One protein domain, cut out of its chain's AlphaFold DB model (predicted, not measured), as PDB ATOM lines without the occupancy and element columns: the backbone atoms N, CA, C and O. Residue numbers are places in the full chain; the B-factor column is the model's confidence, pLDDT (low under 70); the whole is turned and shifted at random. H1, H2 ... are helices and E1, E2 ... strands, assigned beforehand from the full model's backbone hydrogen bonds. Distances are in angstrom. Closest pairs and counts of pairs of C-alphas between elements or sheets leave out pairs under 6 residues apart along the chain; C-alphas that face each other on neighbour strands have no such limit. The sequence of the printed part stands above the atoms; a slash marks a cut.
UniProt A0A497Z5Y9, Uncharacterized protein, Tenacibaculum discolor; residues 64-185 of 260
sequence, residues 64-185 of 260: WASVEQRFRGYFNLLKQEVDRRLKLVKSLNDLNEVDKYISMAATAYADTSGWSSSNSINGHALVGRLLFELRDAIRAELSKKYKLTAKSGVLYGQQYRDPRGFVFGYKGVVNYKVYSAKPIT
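This is residues 64 to 185 of the 260 residues of an uncharacterized protein of Tenacibaculum discolor (UniProt A0A497Z5Y9). What shape do these atoms make? Three helices lie side by side in an up-and-down bundle, H1, H2 and H3, each running against the one before it, and a two-stranded hairpin, E1 and E2, packs on H2 mainly through E2. What are the order, class and size? The 122 printed residues hold H1, H2, H3, E1 and E2 in that order, a mixed class with one antiparallel sheet, E1 - E2. The whole is compact, with a radius of gyration of the C-alphas of 15.1 A, and spans 54 by 25 by 23 A, a rod.

Where are the helices? H1 is residues 64 to 87, 34.4 A long, from C-alpha 64 at (90.003, 47.216, 155.332). H2 is residues 92 to 110, 26.9 A, and H3 is residues 118 to 143, 36.9 A. Where are the strands? E1 is residues 146 to 154, 23.7 A, and bends by 51 degrees at residue 150; E2 is residues 173 to 181, 25.5 A, ending at C-alpha 181 at (48.729, 33.050, 145.761).

How do the helices meet? H1 touches H2 with residues 82 to 86 alone, at a shallow tilt of 11 degrees, opposite ways; the closest C-alphas, of Arg 85 and Val 98, are 6.6 A apart. H1 touches H3 at a shallow tilt of 29 degrees, the same way, closest at the C-alphas of Phe 71 and Gly 123, 5.6 A. H2 and H3, a helical hairpin, touch at a shallow tilt of 24 degrees, opposite ways, closest at the C-alphas of Ala 106 and Gly 128, 4.4 A. What of the strands and backbones? E1 and E2 form an antiparallel hairpin at 154 degrees, with N 147 and O 180 at 2.8 A and N 176 and O 151 at 2.9 A, within hydrogen-bond range. The closest C-alphas of H2 and E2, of Asn 96 and Val 178, are 5.5 A apart, while H1 is apart from both strands. In H1, H2 and H3 every O i to N i+4 pair is within hydrogen-bond range.

Is it unbroken, and which link is long? The printed part has no cut; the E1 to E2 link, residues 155 to 172, is long, and in it residues 160 to 161 pair antiparallel with 167 to 168. Where is confidence low? The mean pLDDT of the printed part is 74.5, and 31 residues are under 70, among them 153 to 172.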
ATOM      1  N   TRP A  64      91.200  47.862 155.871       72.06
ATOM      2  CA  TRP A  64      90.003  47.216 155.332       72.06
ATOM      3  C   TRP A  64      89.118  46.616 156.436       72.06
ATOM      4  O   TRP A  64      87.900  46.629 156.297       72.06
ATOM      5  N   ALA A  65      89.686  46.139 157.547       71.44
ATOM      6  CA  ALA A  65      88.908  45.545 158.632       71.44
ATOM      7  C   ALA A  65      87.950  46.557 159.290       71.44
ATOM      8  O   ALA A  65      86.766  46.250 159.472       71.44
ATOM      9  N   SER A  66      88.411  47.780 159.577       70.88
ATOM     10  CA  SER A  66      87.554  48.837 160.133       70.88
ATOM     11  C   SER A  66      86.508  49.305 159.122       70.88
ATOM     12  O   SER A  66      85.330  49.487 159.459       70.88
ATOM     13  N   VAL A  67      86.909  49.445 157.855       66.81
ATOM     14  CA  VAL A  67      86.003  49.796 156.751       66.81
ATOM     15  C   VAL A  67      84.906  48.741 156.605       66.81
ATOM     16  O   VAL A  67      83.719  49.073 156.578       66.81
ATOM     17  N   GLU A  68      85.281  47.465 156.565       76.69
ATOM     18  CA  GLU A  68      84.373  46.327 156.477       76.69
ATOM     19  C   GLU A  68      83.369  46.333 157.633       76.69
ATOM     20  O   GLU A  68      82.162  46.203 157.399       76.69
ATOM     21  N   GLN A  69      83.831  46.535 158.870       77.06
ATOM     22  CA  GLN A  69      82.957  46.593 160.042       77.06
ATOM     23  C   GLN A  69      81.907  47.705 159.915       77.06
ATOM     24  O   GLN A  69      80.723  47.482 160.193       77.06
ATOM     25  N   ARG A  70      82.302  48.886 159.429       77.69
ATOM     26  CA  ARG A  70      81.382  50.006 159.193       77.69
ATOM     27  C   ARG A  70      80.340  49.682 158.121       77.69
ATOM     28  O   ARG A  70      79.150  49.912 158.340       77.69
ATOM     29  N   PHE A  71      80.753  49.102 156.993       81.44
ATOM     30  CA  PHE A  71      79.829  48.708 155.922       81.44
ATOM     31  C   PHE A  71      78.882  47.577 156.350       81.44
ATOM     32  O   PHE A  71      77.695  47.604 156.019       81.44
ATOM     33  N   ARG A  72      79.344  46.632 157.177       82.50
ATOM     34  CA  ARG A  72      78.468  45.644 157.833       82.50
ATOM     35  C   ARG A  72      77.449  46.308 158.761       82.50
ATOM     36  O   ARG A  72      76.302  45.869 158.816       82.50
ATOM     37  N   GLY A  73      77.824  47.398 159.428       76.19
ATOM     38  CA  GLY A  73      76.894  48.256 160.163       76.19
ATOM     39  C   GLY A  73      75.773  48.811 159.277       76.19
ATOM     40  O   GLY A  73      74.602  48.735 159.649       76.19
ATOM     41  N   TYR A  74      76.097  49.291 158.072       78.19
ATOM     42  CA  TYR A  74      75.092  49.770 157.110       78.19
ATOM     43  C   TYR A  74      74.154  48.652 156.653       78.19
ATOM     44  O   TYR A  74      72.936  48.835 156.645       78.19
ATOM     45  N   PHE A  75      74.699  47.469 156.356       83.69
ATOM     46  CA  PHE A  75      73.882  46.291 156.061       83.69
ATOM     47  C   PHE A  75      72.913  45.961 157.208       83.69
ATOM     48  O   PHE A  75      71.735  45.709 156.954       83.69
ATOM     49  N   ASN A  76      73.360  46.012 158.467       79.00
ATOM     50  CA  ASN A  76      72.506  45.715 159.621       79.00
ATOM     51  C   ASN A  76      71.328  46.688 159.752       79.00
ATOM     52  O   ASN A  76      70.215  46.260 160.058       79.00
ATOM     53  N   LEU A  77      71.542  47.977 159.480       77.50
ATOM     54  CA  LEU A  77      70.470  48.975 159.471       77.50
ATOM     55  C   LEU A  77      69.440  48.696 158.368       77.50
ATOM     56  O   LEU A  77      68.234  48.740 158.616       77.50
ATOM     57  N   LEU A  78      69.904  48.343 157.166       82.00
ATOM     58  CA  LEU A  78      69.023  47.951 156.063       82.00
ATOM     59  C   LEU A  78      68.243  46.682 156.402       82.00
ATOM     60  O   LEU A  78      67.034  46.626 156.192       82.00
ATOM     61  N   LYS A  79      68.906  45.684 156.993       81.88
ATOM     62  CA  LYS A  79      68.264  44.450 157.450       81.88
ATOM     63  C   LYS A  79      67.157  44.737 158.469       81.88
ATOM     64  O   LYS A  79      66.065  44.193 158.332       81.88
ATOM     65  N   GLN A  80      67.398  45.605 159.454       78.38
ATOM     66  CA  GLN A  80      66.374  45.995 160.432       78.38
ATOM     67  C   GLN A  80      65.150  46.634 159.763       78.38
ATOM     68  O   GLN A  80      64.016  46.329 160.134       78.38
ATOM     69  N   GLU A  81      65.360  47.481 158.755       78.50
ATOM     70  CA  GLU A  81      64.268  48.100 157.998       78.50
ATOM     71  C   GLU A  81      63.490  47.071 157.161       78.50
ATOM     72  O   GLU A  81      62.258  47.103 157.129       78.50
ATOM     73  N   VAL A  82      64.179  46.113 156.535       79.81
ATOM     74  CA  VAL A  82      63.541  44.978 155.847       79.81
ATOM     75  C   VAL A  82      62.685  44.168 156.817       79.81
ATOM     76  O   VAL A  82      61.508  43.926 156.543       79.81
ATOM     77  N   ASP A  83      63.241  43.806 157.972       77.25
ATOM     78  CA  ASP A  83      62.547  43.046 159.012       77.25
ATOM     79  C   ASP A  83      61.312  43.810 159.523       77.25
ATOM     80  O   ASP A  83      60.238  43.230 159.705       77.25
ATOM     81  N   ARG A  84      61.427  45.133 159.706       79.25
ATOM     82  CA  ARG A  84      60.306  46.002 160.084       79.25
ATOM     83  C   ARG A  84      59.209  45.994 159.022       79.25
ATOM     84  O   ARG A  84      58.041  45.838 159.368       79.25
ATOM     85  N   ARG A  85      59.557  46.134 157.740       79.31
ATOM     86  CA  ARG A  85      58.576  46.119 156.642       79.31
ATOM     87  C   ARG A  85      57.882  44.770 156.522       79.31
ATOM     88  O   ARG A  85      56.666  44.748 156.376       79.31
ATOM     89  N   LEU A  86      58.617  43.664 156.663       78.50
ATOM     90  CA  LEU A  86      58.052  42.311 156.661       78.50
ATOM     91  C   LEU A  86      57.008  42.115 157.770       78.50
ATOM     92  O   LEU A  86      55.968  41.510 157.522       78.50
ATOM     93  N   LYS A  87      57.235  42.672 158.967       76.56
ATOM     94  CA  LYS A  87      56.257  42.640 160.074       76.56
ATOM     95  C   LYS A  87      54.980  43.437 159.785       76.56
ATOM     96  O   LYS A  87      53.947  43.157 160.382       76.56
ATOM     97  N   LEU A  88      55.052  44.428 158.898       75.25
ATOM     98  CA  LEU A  88      53.934  45.303 158.535       75.25
ATOM     99  C   LEU A  88      53.172  44.835 157.285       75.25
ATOM    100  O   LEU A  88      52.190  45.477 156.916       75.25
ATOM    101  N   VAL A  89      53.594  43.743 156.641       76.50
ATOM    102  CA  VAL A  89      52.928  43.188 155.454       76.50
ATOM    103  C   VAL A  89      51.502  42.760 155.802       76.50
ATOM    104  O   VAL A  89      51.295  41.870 156.627       76.50
ATOM    105  N   LYS A  90      50.514  43.358 155.129       78.56
ATOM    106  CA  LYS A  90      49.090  42.992 155.239       78.56
ATOM    107  C   LYS A  90      48.537  42.417 153.936       78.56
ATOM    108  O   LYS A  90      47.486  41.782 153.941       78.56
ATOM    109  N   SER A  91      49.239  42.621 152.825       79.31
ATOM    110  CA  SER A  91      48.819  42.211 151.489       79.31
ATOM    111  C   SER A  91      49.978  41.659 150.651       79.31
ATOM    112  O   SER A  91      51.153  41.892 150.931       79.31
ATOM    113  N   LEU A  92      49.647  40.959 149.561       75.81
ATOM    114  CA  LEU A  92      50.640  40.541 148.561       75.81
ATOM    115  C   LEU A  92      51.346  41.737 147.910       75.81
ATOM    116  O   LEU A  92      52.504  41.620 147.517       75.81
ATOM    117  N   ASN A  93      50.668  42.884 147.806       78.44
ATOM    118  CA  ASN A  93      51.280  44.094 147.276       78.44
ATOM    119  C   ASN A  93      52.380  44.616 148.208       78.44
ATOM    120  O   ASN A  93      53.462  44.936 147.731       78.44
ATOM    121  N   ASP A  94      52.156  44.603 149.524       73.50
ATOM    122  CA  ASP A  94      53.180  45.008 150.497       73.50
ATOM    123  C   ASP A  94      54.408  44.095 150.409       73.50
ATOM    124  O   ASP A  94      55.544  44.562 150.449       73.50
ATOM    125  N   LEU A  95      54.189  42.792 150.210       76.25
ATOM    126  CA  LEU A  95      55.265  41.821 150.017       76.25
ATOM    127  C   LEU A  95      56.063  42.084 148.726       76.25
ATOM    128  O   LEU A  95      57.290  41.976 148.721       76.25
ATOM    129  N   ASN A  96      55.380  42.479 147.643       83.88
ATOM    130  CA  ASN A  96      56.030  42.911 146.403       83.88
ATOM    131  C   ASN A  96      56.876  44.172 146.626       83.88
ATOM    132  O   ASN A  96      57.990  44.251 146.112       83.88
ATOM    133  N   GLU A  97      56.374  45.148 147.386       81.06
ATOM    134  CA  GLU A  97      57.118  46.373 147.707       81.06
ATOM    135  C   GLU A  97      58.349  46.088 148.579       81.06
ATOM    136  O   GLU A  97      59.395  46.700 148.371       81.06
ATOM    137  N   VAL A  98      58.287  45.111 149.492       83.62
ATOM    138  CA  VAL A  98      59.471  44.657 150.244       83.62
ATOM    139  C   VAL A  98      60.532  44.067 149.315       83.62
ATOM    140  O   VAL A  98      61.706  44.411 149.422       83.62
ATOM    141  N   ASP A  99      60.152  43.205 148.373       86.88
ATOM    142  CA  ASP A  99      61.118  42.602 147.446       86.88
ATOM    143  C   ASP A  99      61.721  43.626 146.481       86.88
ATOM    144  O   ASP A  99      62.926  43.585 146.214       86.88
ATOM    145  N   LYS A 100      60.917  44.593 146.020       84.50
ATOM    146  CA  LYS A 100      61.399  45.753 145.259       84.50
ATOM    147  C   LYS A 100      62.408  46.566 146.062       84.50
ATOM    148  O   LYS A 100      63.462  46.889 145.519       84.50
ATOM    149  N   TYR A 101      62.120  46.844 147.334       84.25
ATOM    150  CA  TYR A 101      63.019  47.578 148.221       84.25
ATOM    151  C   TYR A 101      64.386  46.899 148.338       84.25
ATOM    152  O   TYR A 101      65.405  47.515 148.031       84.25
ATOM    153  N   ILE A 102      64.413  45.617 148.719       86.50
ATOM    154  CA  ILE A 102      65.678  44.894 148.920       86.50
ATOM    155  C   ILE A 102      66.434  44.768 147.598       86.50
ATOM    156  O   ILE A 102      67.644  44.969 147.558       86.50
ATOM    157  N   SER A 103      65.730  44.463 146.503       87.62
ATOM    158  CA  SER A 103      66.351  44.341 145.180       87.62
ATOM    159  C   SER A 103      66.968  45.660 144.728       87.62
ATOM    160  O   SER A 103      68.071  45.657 144.192       87.62
ATOM    161  N   MET A 104      66.289  46.781 144.978       82.00
ATOM    162  CA  MET A 104      66.799  48.106 144.649       82.00
ATOM    163  C   MET A 104      68.022  48.458 145.486       82.00
ATOM    164  O   MET A 104      69.026  48.875 144.922       82.00
ATOM    165  N   ALA A 105      67.959  48.253 146.803       81.75
ATOM    166  CA  ALA A 105      69.091  48.505 147.686       81.75
ATOM    167  C   ALA A 105      70.303  47.649 147.282       81.75
ATOM    168  O   ALA A 105      71.399  48.176 147.124       81.75
ATOM    169  N   ALA A 106      70.100  46.353 147.026       87.12
ATOM    170  CA  ALA A 106      71.168  45.454 146.600       87.12
ATOM    171  C   ALA A 106      71.823  45.915 145.291       87.12
ATOM    172  O   ALA A 106      73.046  45.993 145.214       87.12
ATOM    173  N   THR A 107      71.023  46.272 144.279       85.06
ATOM    174  CA  THR A 107      71.543  46.770 142.999       85.06
ATOM    175  C   THR A 107      72.251  48.117 143.151       85.06
ATOM    176  O   THR A 107      73.311  48.295 142.564       85.06
ATOM    177  N   ALA A 108      71.725  49.032 143.969       81.06
ATOM    178  CA  ALA A 108      72.335  50.338 144.211       81.06
ATOM    179  C   ALA A 108      73.710  50.232 144.881       81.06
ATOM    180  O   ALA A 108      74.630  50.953 144.518       81.06
ATOM    181  N   TYR A 109      73.849  49.334 145.858       83.50
ATOM    182  CA  TYR A 109      75.130  49.090 146.517       83.50
ATOM    183  C   TYR A 109      76.094  48.280 145.643       83.50
ATOM    184  O   TYR A 109      77.296  48.480 145.733       83.50
ATOM    185  N   ALA A 110      75.591  47.393 144.782       84.62
ATOM    186  CA  ALA A 110      76.429  46.649 143.843       84.62
ATOM    187  C   ALA A 110      76.964  47.514 142.685       84.62
ATOM    188  O   ALA A 110      77.947  47.130 142.054       84.62
ATOM    189  N   ASP A 111      76.337  48.657 142.393       81.69
ATOM    190  CA  ASP A 111      76.842  49.616 141.412       81.69
ATOM    191  C   ASP A 111      77.991  50.443 142.003       81.69
ATOM    192  O   ASP A 111      77.799  51.400 142.758       81.69
ATOM    193  N   THR A 112      79.214  50.060 141.647       75.44
ATOM    194  CA  THR A 112      80.434  50.717 142.124       75.44
ATOM    195  C   THR A 112      80.951  51.800 141.174       75.44
ATOM    196  O   THR A 112      81.996  52.384 141.442       75.44
ATOM    197  N   SER A 113      80.253  52.089 140.068       74.25
ATOM    198  CA  SER A 113      80.759  52.952 138.986       74.25
ATOM    199  C   SER A 113      80.995  54.416 139.389       74.25
ATOM    200  O   SER A 113      81.799  55.102 138.763       74.25
ATOM    201  N   GLY A 114      80.326  54.891 140.445       65.75
ATOM    202  CA  GLY A 114      80.475  56.247 140.985       65.75
ATOM    203  C   GLY A 114      81.529  56.402 142.088       65.75
ATOM    204  O   GLY A 114      81.653  57.495 142.637       65.75
ATOM    205  N   TRP A 115      82.257  55.340 142.445       68.38
ATOM    206  CA  TRP A 115      83.197  55.338 143.568       68.38
ATOM    207  C   TRP A 115      84.639  55.221 143.077       68.38
ATOM    208  O   TRP A 115      84.948  54.368 142.253       68.38
ATOM    209  N   SER A 116      85.524  56.069 143.603       54.22
ATOM    210  CA  SER A 116      86.935  56.123 143.197       54.22
ATOM    211  C   SER A 116      87.879  55.356 144.126       54.22
ATOM    212  O   SER A 116      88.872  54.809 143.656       54.22
ATOM    213  N   SER A 117      87.589  55.274 145.432       64.81
ATOM    214  CA  SER A 117      88.482  54.607 146.387       64.81
ATOM    215  C   SER A 117      88.204  53.105 146.493       64.81
ATOM    216  O   SER A 117      87.050  52.674 146.570       64.81
ATOM    217  N   SER A 118      89.264  52.292 146.565       66.00
ATOM    218  CA  SER A 118      89.154  50.831 146.690       66.00
ATOM    219  C   SER A 118      88.336  50.407 147.913       66.00
ATOM    220  O   SER A 118      87.514  49.500 147.814       66.00
ATOM    221  N   ASN A 119      88.486  51.102 149.043       71.31
ATOM    222  CA  ASN A 119      87.709  50.850 150.258       71.31
ATOM    223  C   ASN A 119      86.211  51.139 150.075       71.31
ATOM    224  O   ASN A 119      85.378  50.355 150.530       71.31
ATOM    225  N   SER A 120      85.851  52.218 149.374       64.56
ATOM    226  CA  SER A 120      84.448  52.502 149.056       64.56
ATOM    227  C   SER A 120      83.888  51.493 148.058       64.56
ATOM    228  O   SER A 120      82.799  50.973 148.284       64.56
ATOM    229  N   ILE A 121      84.640  51.144 147.008       69.19
ATOM    230  CA  ILE A 121      84.248  50.126 146.019       69.19
ATOM    231  C   ILE A 121      83.984  48.782 146.712       69.19
ATOM    232  O   ILE A 121      82.902  48.211 146.569       69.19
ATOM    233  N   ASN A 122      84.938  48.304 147.515       75.75
ATOM    234  CA  ASN A 122      84.838  47.027 148.219       75.75
ATOM    235  C   ASN A 122      83.719  47.040 149.267       75.75
ATOM    236  O   ASN A 122      82.973  46.068 149.394       75.75
ATOM    237  N   GLY A 123      83.563  48.143 150.001       77.06
ATOM    238  CA  GLY A 123      82.508  48.306 150.996       77.06
ATOM    239  C   GLY A 123      81.108  48.285 150.386       77.06
ATOM    240  O   GLY A 123      80.221  47.580 150.873       77.06
ATOM    241  N   HIS A 124      80.919  48.997 149.276       81.56
ATOM    242  CA  HIS A 124      79.668  48.996 148.524       81.56
ATOM    243  C   HIS A 124      79.355  47.609 147.952       81.56
ATOM    244  O   HIS A 124      78.269  47.073 148.203       81.56
ATOM    245  N   ALA A 125      80.333  46.973 147.301       83.25
ATOM    246  CA  ALA A 125      80.198  45.613 146.787       83.25
ATOM    247  C   ALA A 125      79.841  44.601 147.893       83.25
ATOM    248  O   ALA A 125      78.977  43.742 147.693       83.25
ATOM    249  N   LEU A 126      80.444  44.727 149.083       88.62
ATOM    250  CA  LEU A 126      80.127  43.901 150.248       88.62
ATOM    251  C   LEU A 126      78.658  44.047 150.663       88.62
ATOM    252  O   LEU A 126      77.970  43.038 150.821       88.62
ATOM    253  N   VAL A 127      78.164  45.277 150.823       84.94
ATOM    254  CA  VAL A 127      76.762  45.513 151.208       84.94
ATOM    255  C   VAL A 127      75.807  44.994 150.136       84.94
ATOM    256  O   VAL A 127      74.832  44.318 150.468       84.94
ATOM    257  N   GLY A 128      76.103  45.237 148.856       87.94
ATOM    258  CA  GLY A 128      75.309  44.731 147.736       87.94
ATOM    259  C   GLY A 128      75.186  43.206 147.762       87.94
ATOM    260  O   GLY A 128      74.077  42.671 147.682       87.94
ATOM    261  N   ARG A 129      76.306  42.500 147.972       93.38
ATOM    262  CA  ARG A 129      76.333  41.037 148.117       93.38
ATOM    263  C   ARG A 129      75.480  40.554 149.292       93.38
ATOM    264  O   ARG A 129      74.631  39.688 149.098       93.38
ATOM    265  N   LEU A 130      75.655  41.131 150.481       91.69
ATOM    266  CA  LEU A 130      74.898  40.739 151.679       91.69
ATOM    267  C   LEU A 130      73.385  40.974 151.514       91.69
ATOM    268  O   LEU A 130      72.569  40.175 151.977       91.69
ATOM    269  N   LEU A 131      72.984  42.044 150.820       88.31
ATOM    270  CA  LEU A 131      71.577  42.304 150.506       88.31
ATOM    271  C   LEU A 131      71.011  41.308 149.489       88.31
ATOM    272  O   LEU A 131      69.856  40.904 149.629       88.31
ATOM    273  N   PHE A 132      71.795  40.882 148.491       90.06
ATOM    274  CA  PHE A 132      71.385  39.801 147.593       90.06
ATOM    275  C   PHE A 132      71.182  38.483 148.348       90.06
ATOM    276  O   PHE A 132      70.146  37.845 148.164       90.06
ATOM    277  N   GLU A 133      72.102  38.127 149.246       89.69
ATOM    278  CA  GLU A 133      71.983  36.938 150.102       89.69
ATOM    279  C   GLU A 133      70.712  36.997 150.973       89.69
ATOM    280  O   GLU A 133      69.917  36.053 150.978       89.69
ATOM    281  N   LEU A 134      70.452  38.131 151.639       89.12
ATOM    282  CA  LEU A 134      69.240  38.341 152.443       89.12
ATOM    283  C   LEU A 134      67.960  38.212 151.603       89.12
ATOM    284  O   LEU A 134      67.006  37.539 151.998       89.12
ATOM    285  N   ARG A 135      67.931  38.860 150.437       87.81
ATOM    286  CA  ARG A 135      66.801  38.819 149.504       87.81
ATOM    287  C   ARG A 135      66.482  37.392 149.083       87.81
ATOM    288  O   ARG A 135      65.316  36.997 149.065       87.81
ATOM    289  N   ASP A 136      67.505  36.633 148.714       86.88
ATOM    290  CA  ASP A 136      67.328  35.288 148.184       86.88
ATOM    291  C   ASP A 136      66.917  34.308 149.295       86.88
ATOM    292  O   ASP A 136      66.048  33.468 149.059       86.88
ATOM    293  N   ALA A 137      67.388  34.509 150.532       82.81
ATOM    294  CA  ALA A 137      66.881  33.802 151.711       82.81
ATOM    295  C   ALA A 137      65.386  34.081 151.968       82.81
ATOM    296  O   ALA A 137      64.596  33.151 152.145       82.81
ATOM    297  N   ILE A 138      64.958  35.349 151.915       84.06
ATOM    298  CA  ILE A 138      63.542  35.730 152.068       84.06
ATOM    299  C   ILE A 138      62.685  35.098 150.963       84.06
ATOM    300  O   ILE A 138      61.628  34.524 151.237       84.06
ATOM    301  N   ARG A 139      63.143  35.156 149.709       85.94
ATOM    302  CA  ARG A 139      62.451  34.541 148.566       85.94
ATOM    303  C   ARG A 139      62.327  33.031 148.719       85.94
ATOM    304  O   ARG A 139      61.256  32.498 148.435       85.94
ATOM    305  N   ALA A 140      63.382  32.351 149.170       80.50
ATOM    306  CA  ALA A 140      63.360  30.913 149.412       80.50
ATOM    307  C   ALA A 140      62.265  30.545 150.426       80.50
ATOM    308  O   ALA A 140      61.439  29.674 150.147       80.50
ATOM    309  N   GLU A 141      62.170  31.274 151.539       80.50
ATOM    310  CA  GLU A 141      61.119  31.059 152.538       80.50
ATOM    311  C   GLU A 141      59.714  31.367 152.004       80.50
ATOM    312  O   GLU A 141      58.785  30.568 152.162       80.50
ATOM    313  N   LEU A 142      59.538  32.491 151.305       80.62
ATOM    314  CA  LEU A 142      58.238  32.892 150.765       80.62
ATOM    315  C   LEU A 142      57.773  31.999 149.608       80.62
ATOM    316  O   LEU A 142      56.568  31.805 149.439       80.62
ATOM    317  N   SER A 143      58.692  31.390 148.855       81.31
ATOM    318  CA  SER A 143      58.373  30.446 147.774       81.31
ATOM    319  C   SER A 143      57.661  29.183 148.255       81.31
ATOM    320  O   SER A 143      56.924  28.542 147.498       81.31
ATOM    321  N   LYS A 144      57.791  28.847 149.544       81.75
ATOM    322  CA  LYS A 144      57.034  27.756 150.166       81.75
ATOM    323  C   LYS A 144      55.534  28.072 150.187       81.75
ATOM    324  O   LYS A 144      54.725  27.175 149.962       81.75
ATOM    325  N   LYS A 145      55.158  29.346 150.342       77.56
ATOM    326  CA  LYS A 145      53.764  29.802 150.520       77.56
ATOM    327  C   LYS A 145      53.159  30.459 149.279       77.56
ATOM    328  O   LYS A 145      51.964  30.325 149.036       77.56
ATOM    329  N   TYR A 146      53.977  31.123 148.473       83.38
ATOM    330  CA  TYR A 146      53.538  31.933 147.339       83.38
ATOM    331  C   TYR A 146      54.177  31.456 146.037       83.38
ATOM    332  O   TYR A 146      55.234  30.825 146.032       83.38
ATOM    333  N   LYS A 147      53.535  31.763 144.911       84.75
ATOM    334  CA  LYS A 147      54.156  31.662 143.592       84.75
ATOM    335  C   LYS A 147      54.963  32.936 143.348       84.75
ATOM    336  O   LYS A 147      54.413  34.032 143.443       84.75
ATOM    337  N   LEU A 148      56.248  32.786 143.032       85.00
ATOM    338  CA  LEU A 148      57.153  33.899 142.736       85.00
ATOM    339  C   LEU A 148      57.363  33.986 141.227       85.00
ATOM    340  O   LEU A 148      57.989  33.111 140.632       85.00
ATOM    341  N   THR A 149      56.885  35.063 140.613       87.50
ATOM    342  CA  THR A 149      57.113  35.339 139.191       87.50
ATOM    343  C   THR A 149      58.223  36.372 139.054       87.50
ATOM    344  O   THR A 149      58.174  37.424 139.692       87.50
ATOM    345  N   ALA A 150      59.239  36.079 138.238       85.50
ATOM    346  CA  ALA A 150      60.282  37.053 137.927       85.50
ATOM    347  C   ALA A 150      59.696  38.240 137.159       85.50
ATOM    348  O   ALA A 150      58.958  38.047 136.194       85.50
ATOM    349  N   LYS A 151      60.039  39.457 137.582       83.25
ATOM    350  CA  LYS A 151      59.797  40.678 136.822       83.25
ATOM    351  C   LYS A 151      61.044  41.550 136.818       83.25
ATOM    352  O   LYS A 151      61.830  41.555 137.762       83.25
ATOM    353  N   SER A 152      61.170  42.328 135.758       71.62
ATOM    354  CA  SER A 152      62.156  43.393 135.639       71.62
ATOM    355  C   SER A 152      61.391  44.682 135.400       71.62
ATOM    356  O   SER A 152      60.404  44.700 134.663       71.62
ATOM    357  N   GLY A 153      61.799  45.753 136.060       65.69
ATOM    358  CA  GLY A 153      61.195  47.059 135.855       65.69
ATOM    359  C   GLY A 153      62.181  48.156 136.189       65.69
ATOM    360  O   GLY A 153      63.062  47.973 137.030       65.69
ATOM    361  N   VAL A 154      62.025  49.298 135.527       61.97
ATOM    362  CA  VAL A 154      62.734  50.507 135.930       61.97
ATOM    363  C   VAL A 154      61.995  51.073 137.132       61.97
ATOM    364  O   VAL A 154      60.883  51.583 137.009       61.97
ATOM    365  N   LEU A 155      62.573  50.907 138.317       59.38
ATOM    366  CA  LEU A 155      61.996  51.438 139.544       59.38
ATOM    367  C   LEU A 155      62.558  52.849 139.743       59.38
ATOM    368  O   LEU A 155      63.574  53.037 140.401       59.38
ATOM    369  N   TYR A 156      61.924  53.838 139.110       47.69
ATOM    370  CA  TYR A 156      62.287  55.242 139.283       47.69
ATOM    371  C   TYR A 156      61.837  55.759 140.654       47.69
ATOM    372  O   TYR A 156      60.666  55.654 141.011       47.69
ATOM    373  N   GLY A 157      62.751  56.406 141.380       42.72
ATOM    374  CA  GLY A 157      62.380  57.459 142.328       42.72
ATOM    375  C   GLY A 157      61.829  57.025 143.686       42.72
ATOM    376  O   GLY A 157      61.353  57.892 144.416       42.72
ATOM    377  N   GLN A 158      61.921  55.752 144.083       46.28
ATOM    378  CA  GLN A 158      61.695  55.427 145.493       46.28
ATOM    379  C   GLN A 158      62.937  55.807 146.301       46.28
ATOM    380  O   GLN A 158      63.963  55.133 146.285       46.28
ATOM    381  N   GLN A 159      62.834  56.954 146.964       48.62
ATOM    382  CA  GLN A 159      63.778  57.416 147.964       48.62
ATOM    383  C   GLN A 159      63.606  56.562 149.209       48.62
ATOM    384  O   GLN A 159      62.617  56.690 149.933       48.62
ATOM    385  N   TYR A 160      64.562  55.686 149.463       50.53
ATOM    386  CA  TYR A 160      64.569  54.944 150.706       50.53
ATOM    387  C   TYR A 160      65.498  55.640 151.680       50.53
ATOM    388  O   TYR A 160      66.681  55.824 151.399       50.53
ATOM    389  N   ARG A 161      64.925  56.057 152.809       47.44
ATOM    390  CA  ARG A 161      65.696  56.531 153.950       47.44
ATOM    391  C   ARG A 161      66.236  55.332 154.700       47.44
ATOM    392  O   ARG A 161      65.468  54.459 155.105       47.44
ATOM    393  N   ASP A 162      67.539  55.316 154.908       46.47
ATOM    394  CA  ASP A 162      68.117  54.529 155.981       46.47
ATOM    395  C   ASP A 162      67.637  55.084 157.346       46.47
ATOM    396  O   ASP A 162      67.135  56.213 157.431       46.47
ATOM    397  N   PRO A 163      67.786  54.323 158.439       38.94
ATOM    398  CA  PRO A 163      67.465  54.798 159.788       38.94
ATOM    399  C   PRO A 163      68.227  56.060 160.234       38.94
ATOM    400  O   PRO A 163      67.835  56.692 161.210       38.94
ATOM    401  N   ARG A 164      69.301  56.446 159.534       39.69
ATOM    402  CA  ARG A 164      70.083  57.674 159.755       39.69
ATOM    403  C   ARG A 164      69.597  58.843 158.883       39.69
ATOM    404  O   ARG A 164      70.166  59.927 158.947       39.69
ATOM    405  N   GLY A 165      68.543  58.646 158.087       37.22
ATOM    406  CA  GLY A 165      67.957  59.645 157.197       37.22
ATOM    407  C   GLY A 165      68.635  59.776 155.830       37.22
ATOM    408  O   GLY A 165      68.210  60.621 155.041       37.22
ATOM    409  N   PHE A 166      69.640  58.954 155.518       41.91
ATOM    410  CA  PHE A 166      70.303  58.943 154.219       41.91
ATOM    411  C   PHE A 166      69.370  58.372 153.155       41.91
ATOM    412  O   PHE A 166      68.851  57.266 153.287       41.91
ATOM    413  N   VAL A 167      69.158  59.145 152.094       48.81
ATOM    414  CA  VAL A 167      68.295  58.768 150.981       48.81
ATOM    415  C   VAL A 167      69.145  58.148 149.884       48.81
ATOM    416  O   VAL A 167      69.853  58.857 149.174       48.81
ATOM    417  N   PHE A 168      69.030  56.838 149.688       53.16
ATOM    418  CA  PHE A 168      69.521  56.209 148.464       53.16
ATOM    419  C   PHE A 168      68.401  56.209 147.424       53.16
ATOM    420  O   PHE A 168      67.319  55.655 147.633       53.16
ATOM    421  N   GLY A 169      68.662  56.874 146.300       50.38
ATOM    422  CA  GLY A 169      67.823  56.840 145.111       50.38
ATOM    423  C   GLY A 169      68.580  56.137 143.997       50.38
ATOM    424  O   GLY A 169      69.513  56.706 143.441       50.38
ATOM    425  N   TYR A 170      68.181  54.915 143.662       58.94
ATOM    426  CA  TYR A 170      68.718  54.233 142.489       58.94
ATOM    427  C   TYR A 170      67.851  54.540 141.268       58.94
ATOM    428  O   TYR A 170      66.622  54.470 141.330       58.94
ATOM    429  N   LYS A 171      68.492  54.894 140.154       59.69
ATOM    430  CA  LYS A 171      67.847  55.058 138.848       59.69
ATOM    431  C   LYS A 171      68.375  53.972 137.919       59.69
ATOM    432  O   LYS A 171      69.406  54.154 137.286       59.69
ATOM    433  N   GLY A 172      67.663  52.853 137.827       63.50
ATOM    434  CA  GLY A 172      68.052  51.772 136.927       63.50
ATOM    435  C   GLY A 172      67.043  50.632 136.850       63.50
ATOM    436  O   GLY A 172      66.008  50.628 137.524       63.50
ATOM    437  N   VAL A 173      67.347  49.660 135.989       71.19
ATOM    438  CA  VAL A 173      66.571  48.422 135.863       71.19
ATOM    439  C   VAL A 173      66.846  47.552 137.086       71.19
ATOM    440  O   VAL A 173      67.998  47.252 137.390       71.19
ATOM    441  N   VAL A 174      65.788  47.131 137.779       76.75
ATOM    442  CA  VAL A 174      65.884  46.247 138.946       76.75
ATOM    443  C   VAL A 174      65.091  44.971 138.680       76.75
ATOM    444  O   VAL A 174      63.945  45.005 138.220       76.75
ATOM    445  N   ASN A 175      65.706  43.832 138.997       80.69
ATOM    446  CA  ASN A 175      65.074  42.517 138.933       80.69
ATOM    447  C   ASN A 175      64.431  42.182 140.282       80.69
ATOM    448  O   ASN A 175      65.130  41.986 141.278       80.69
ATOM    449  N   TYR A 176      63.105  42.070 140.306       82.25
ATOM    450  CA  TYR A 176      62.322  41.772 141.507       82.25
ATOM    451  C   TYR A 176      61.369  40.588 141.281       82.25
ATOM    452  O   TYR A 176      61.216  40.071 140.169       82.25
ATOM    453  N   LYS A 177      60.744  40.099 142.352       82.81
ATOM    454  CA  LYS A 177      59.719  39.051 142.294       82.81
ATOM    455  C   LYS A 177      58.352  39.632 142.612       82.81
ATOM    456  O   LYS A 177      58.205  40.475 143.489       82.81
ATOM    457  N   VAL A 178      57.350  39.140 141.892       85.19
ATOM    458  CA  VAL A 178      55.943  39.362 142.221       85.19
ATOM    459  C   VAL A 178      55.394  38.097 142.856       85.19
ATOM    460  O   VAL A 178      55.433  37.020 142.253       85.19
ATOM    461  N   TYR A 179      54.883  38.245 144.070       80.31
ATOM    462  CA  TYR A 179      54.223  37.211 144.841       80.31
ATOM    463  C   TYR A 179      52.755  37.137 144.437       80.31
ATOM    464  O   TYR A 179      52.033  38.133 144.412       80.31
ATOM    465  N   SER A 180      52.303  35.928 144.133       80.75
ATOM    466  CA  SER A 180      50.890  35.608 143.940       80.75
ATOM    467  C   SER A 180      50.511  34.385 144.770       80.75
ATOM    468  O   SER A 180      51.373  33.590 145.158       80.75
ATOM    469  N   ALA A 181      49.223  34.240 145.080       78.81
ATOM    470  CA  ALA A 181      48.729  33.050 145.761       78.81
ATOM    471  C   ALA A 181      49.045  31.801 144.921       78.81
ATOM    472  O   ALA A 181      48.898  31.813 143.695       78.81
ATOM    473  N   LYS A 182      49.489  30.719 145.569       76.62
ATOM    474  CA  LYS A 182      49.591  29.432 144.876       76.62
ATOM    475  C   LYS A 182      48.181  28.979 144.481       76.62
ATOM    476  O   LYS A 182      47.258  29.145 145.282       76.62
ATOM    477  N   PRO A 183      47.995  28.419 143.275       65.56
ATOM    478  CA  PRO A 183      46.714  27.840 142.910       65.56
ATOM    479  C   PRO A 183      46.380  26.732 143.910       65.56
ATOM    480  O   PRO A 183      47.159  25.800 144.097       65.56
ATOM    481  N   ILE A 184      45.231  26.855 144.574       60.88
ATOM    482  CA  ILE A 184      44.681  25.774 145.384       60.88
ATOM    483  C   ILE A 184      44.149  24.757 144.381       60.88
ATOM    484  O   ILE A 184      43.066  24.937 143.826       60.88
ATOM    485  N   THR A 185      44.912  23.700 144.113       53.47
ATOM    486  CA  THR A 185      44.359  22.511 143.467       53.47
ATOM    487  C   THR A 185      43.385  21.890 144.455       53.47
ATOM    488  O   THR A 185      43.766  21.078 145.293       53.47
TER     489      THR A 185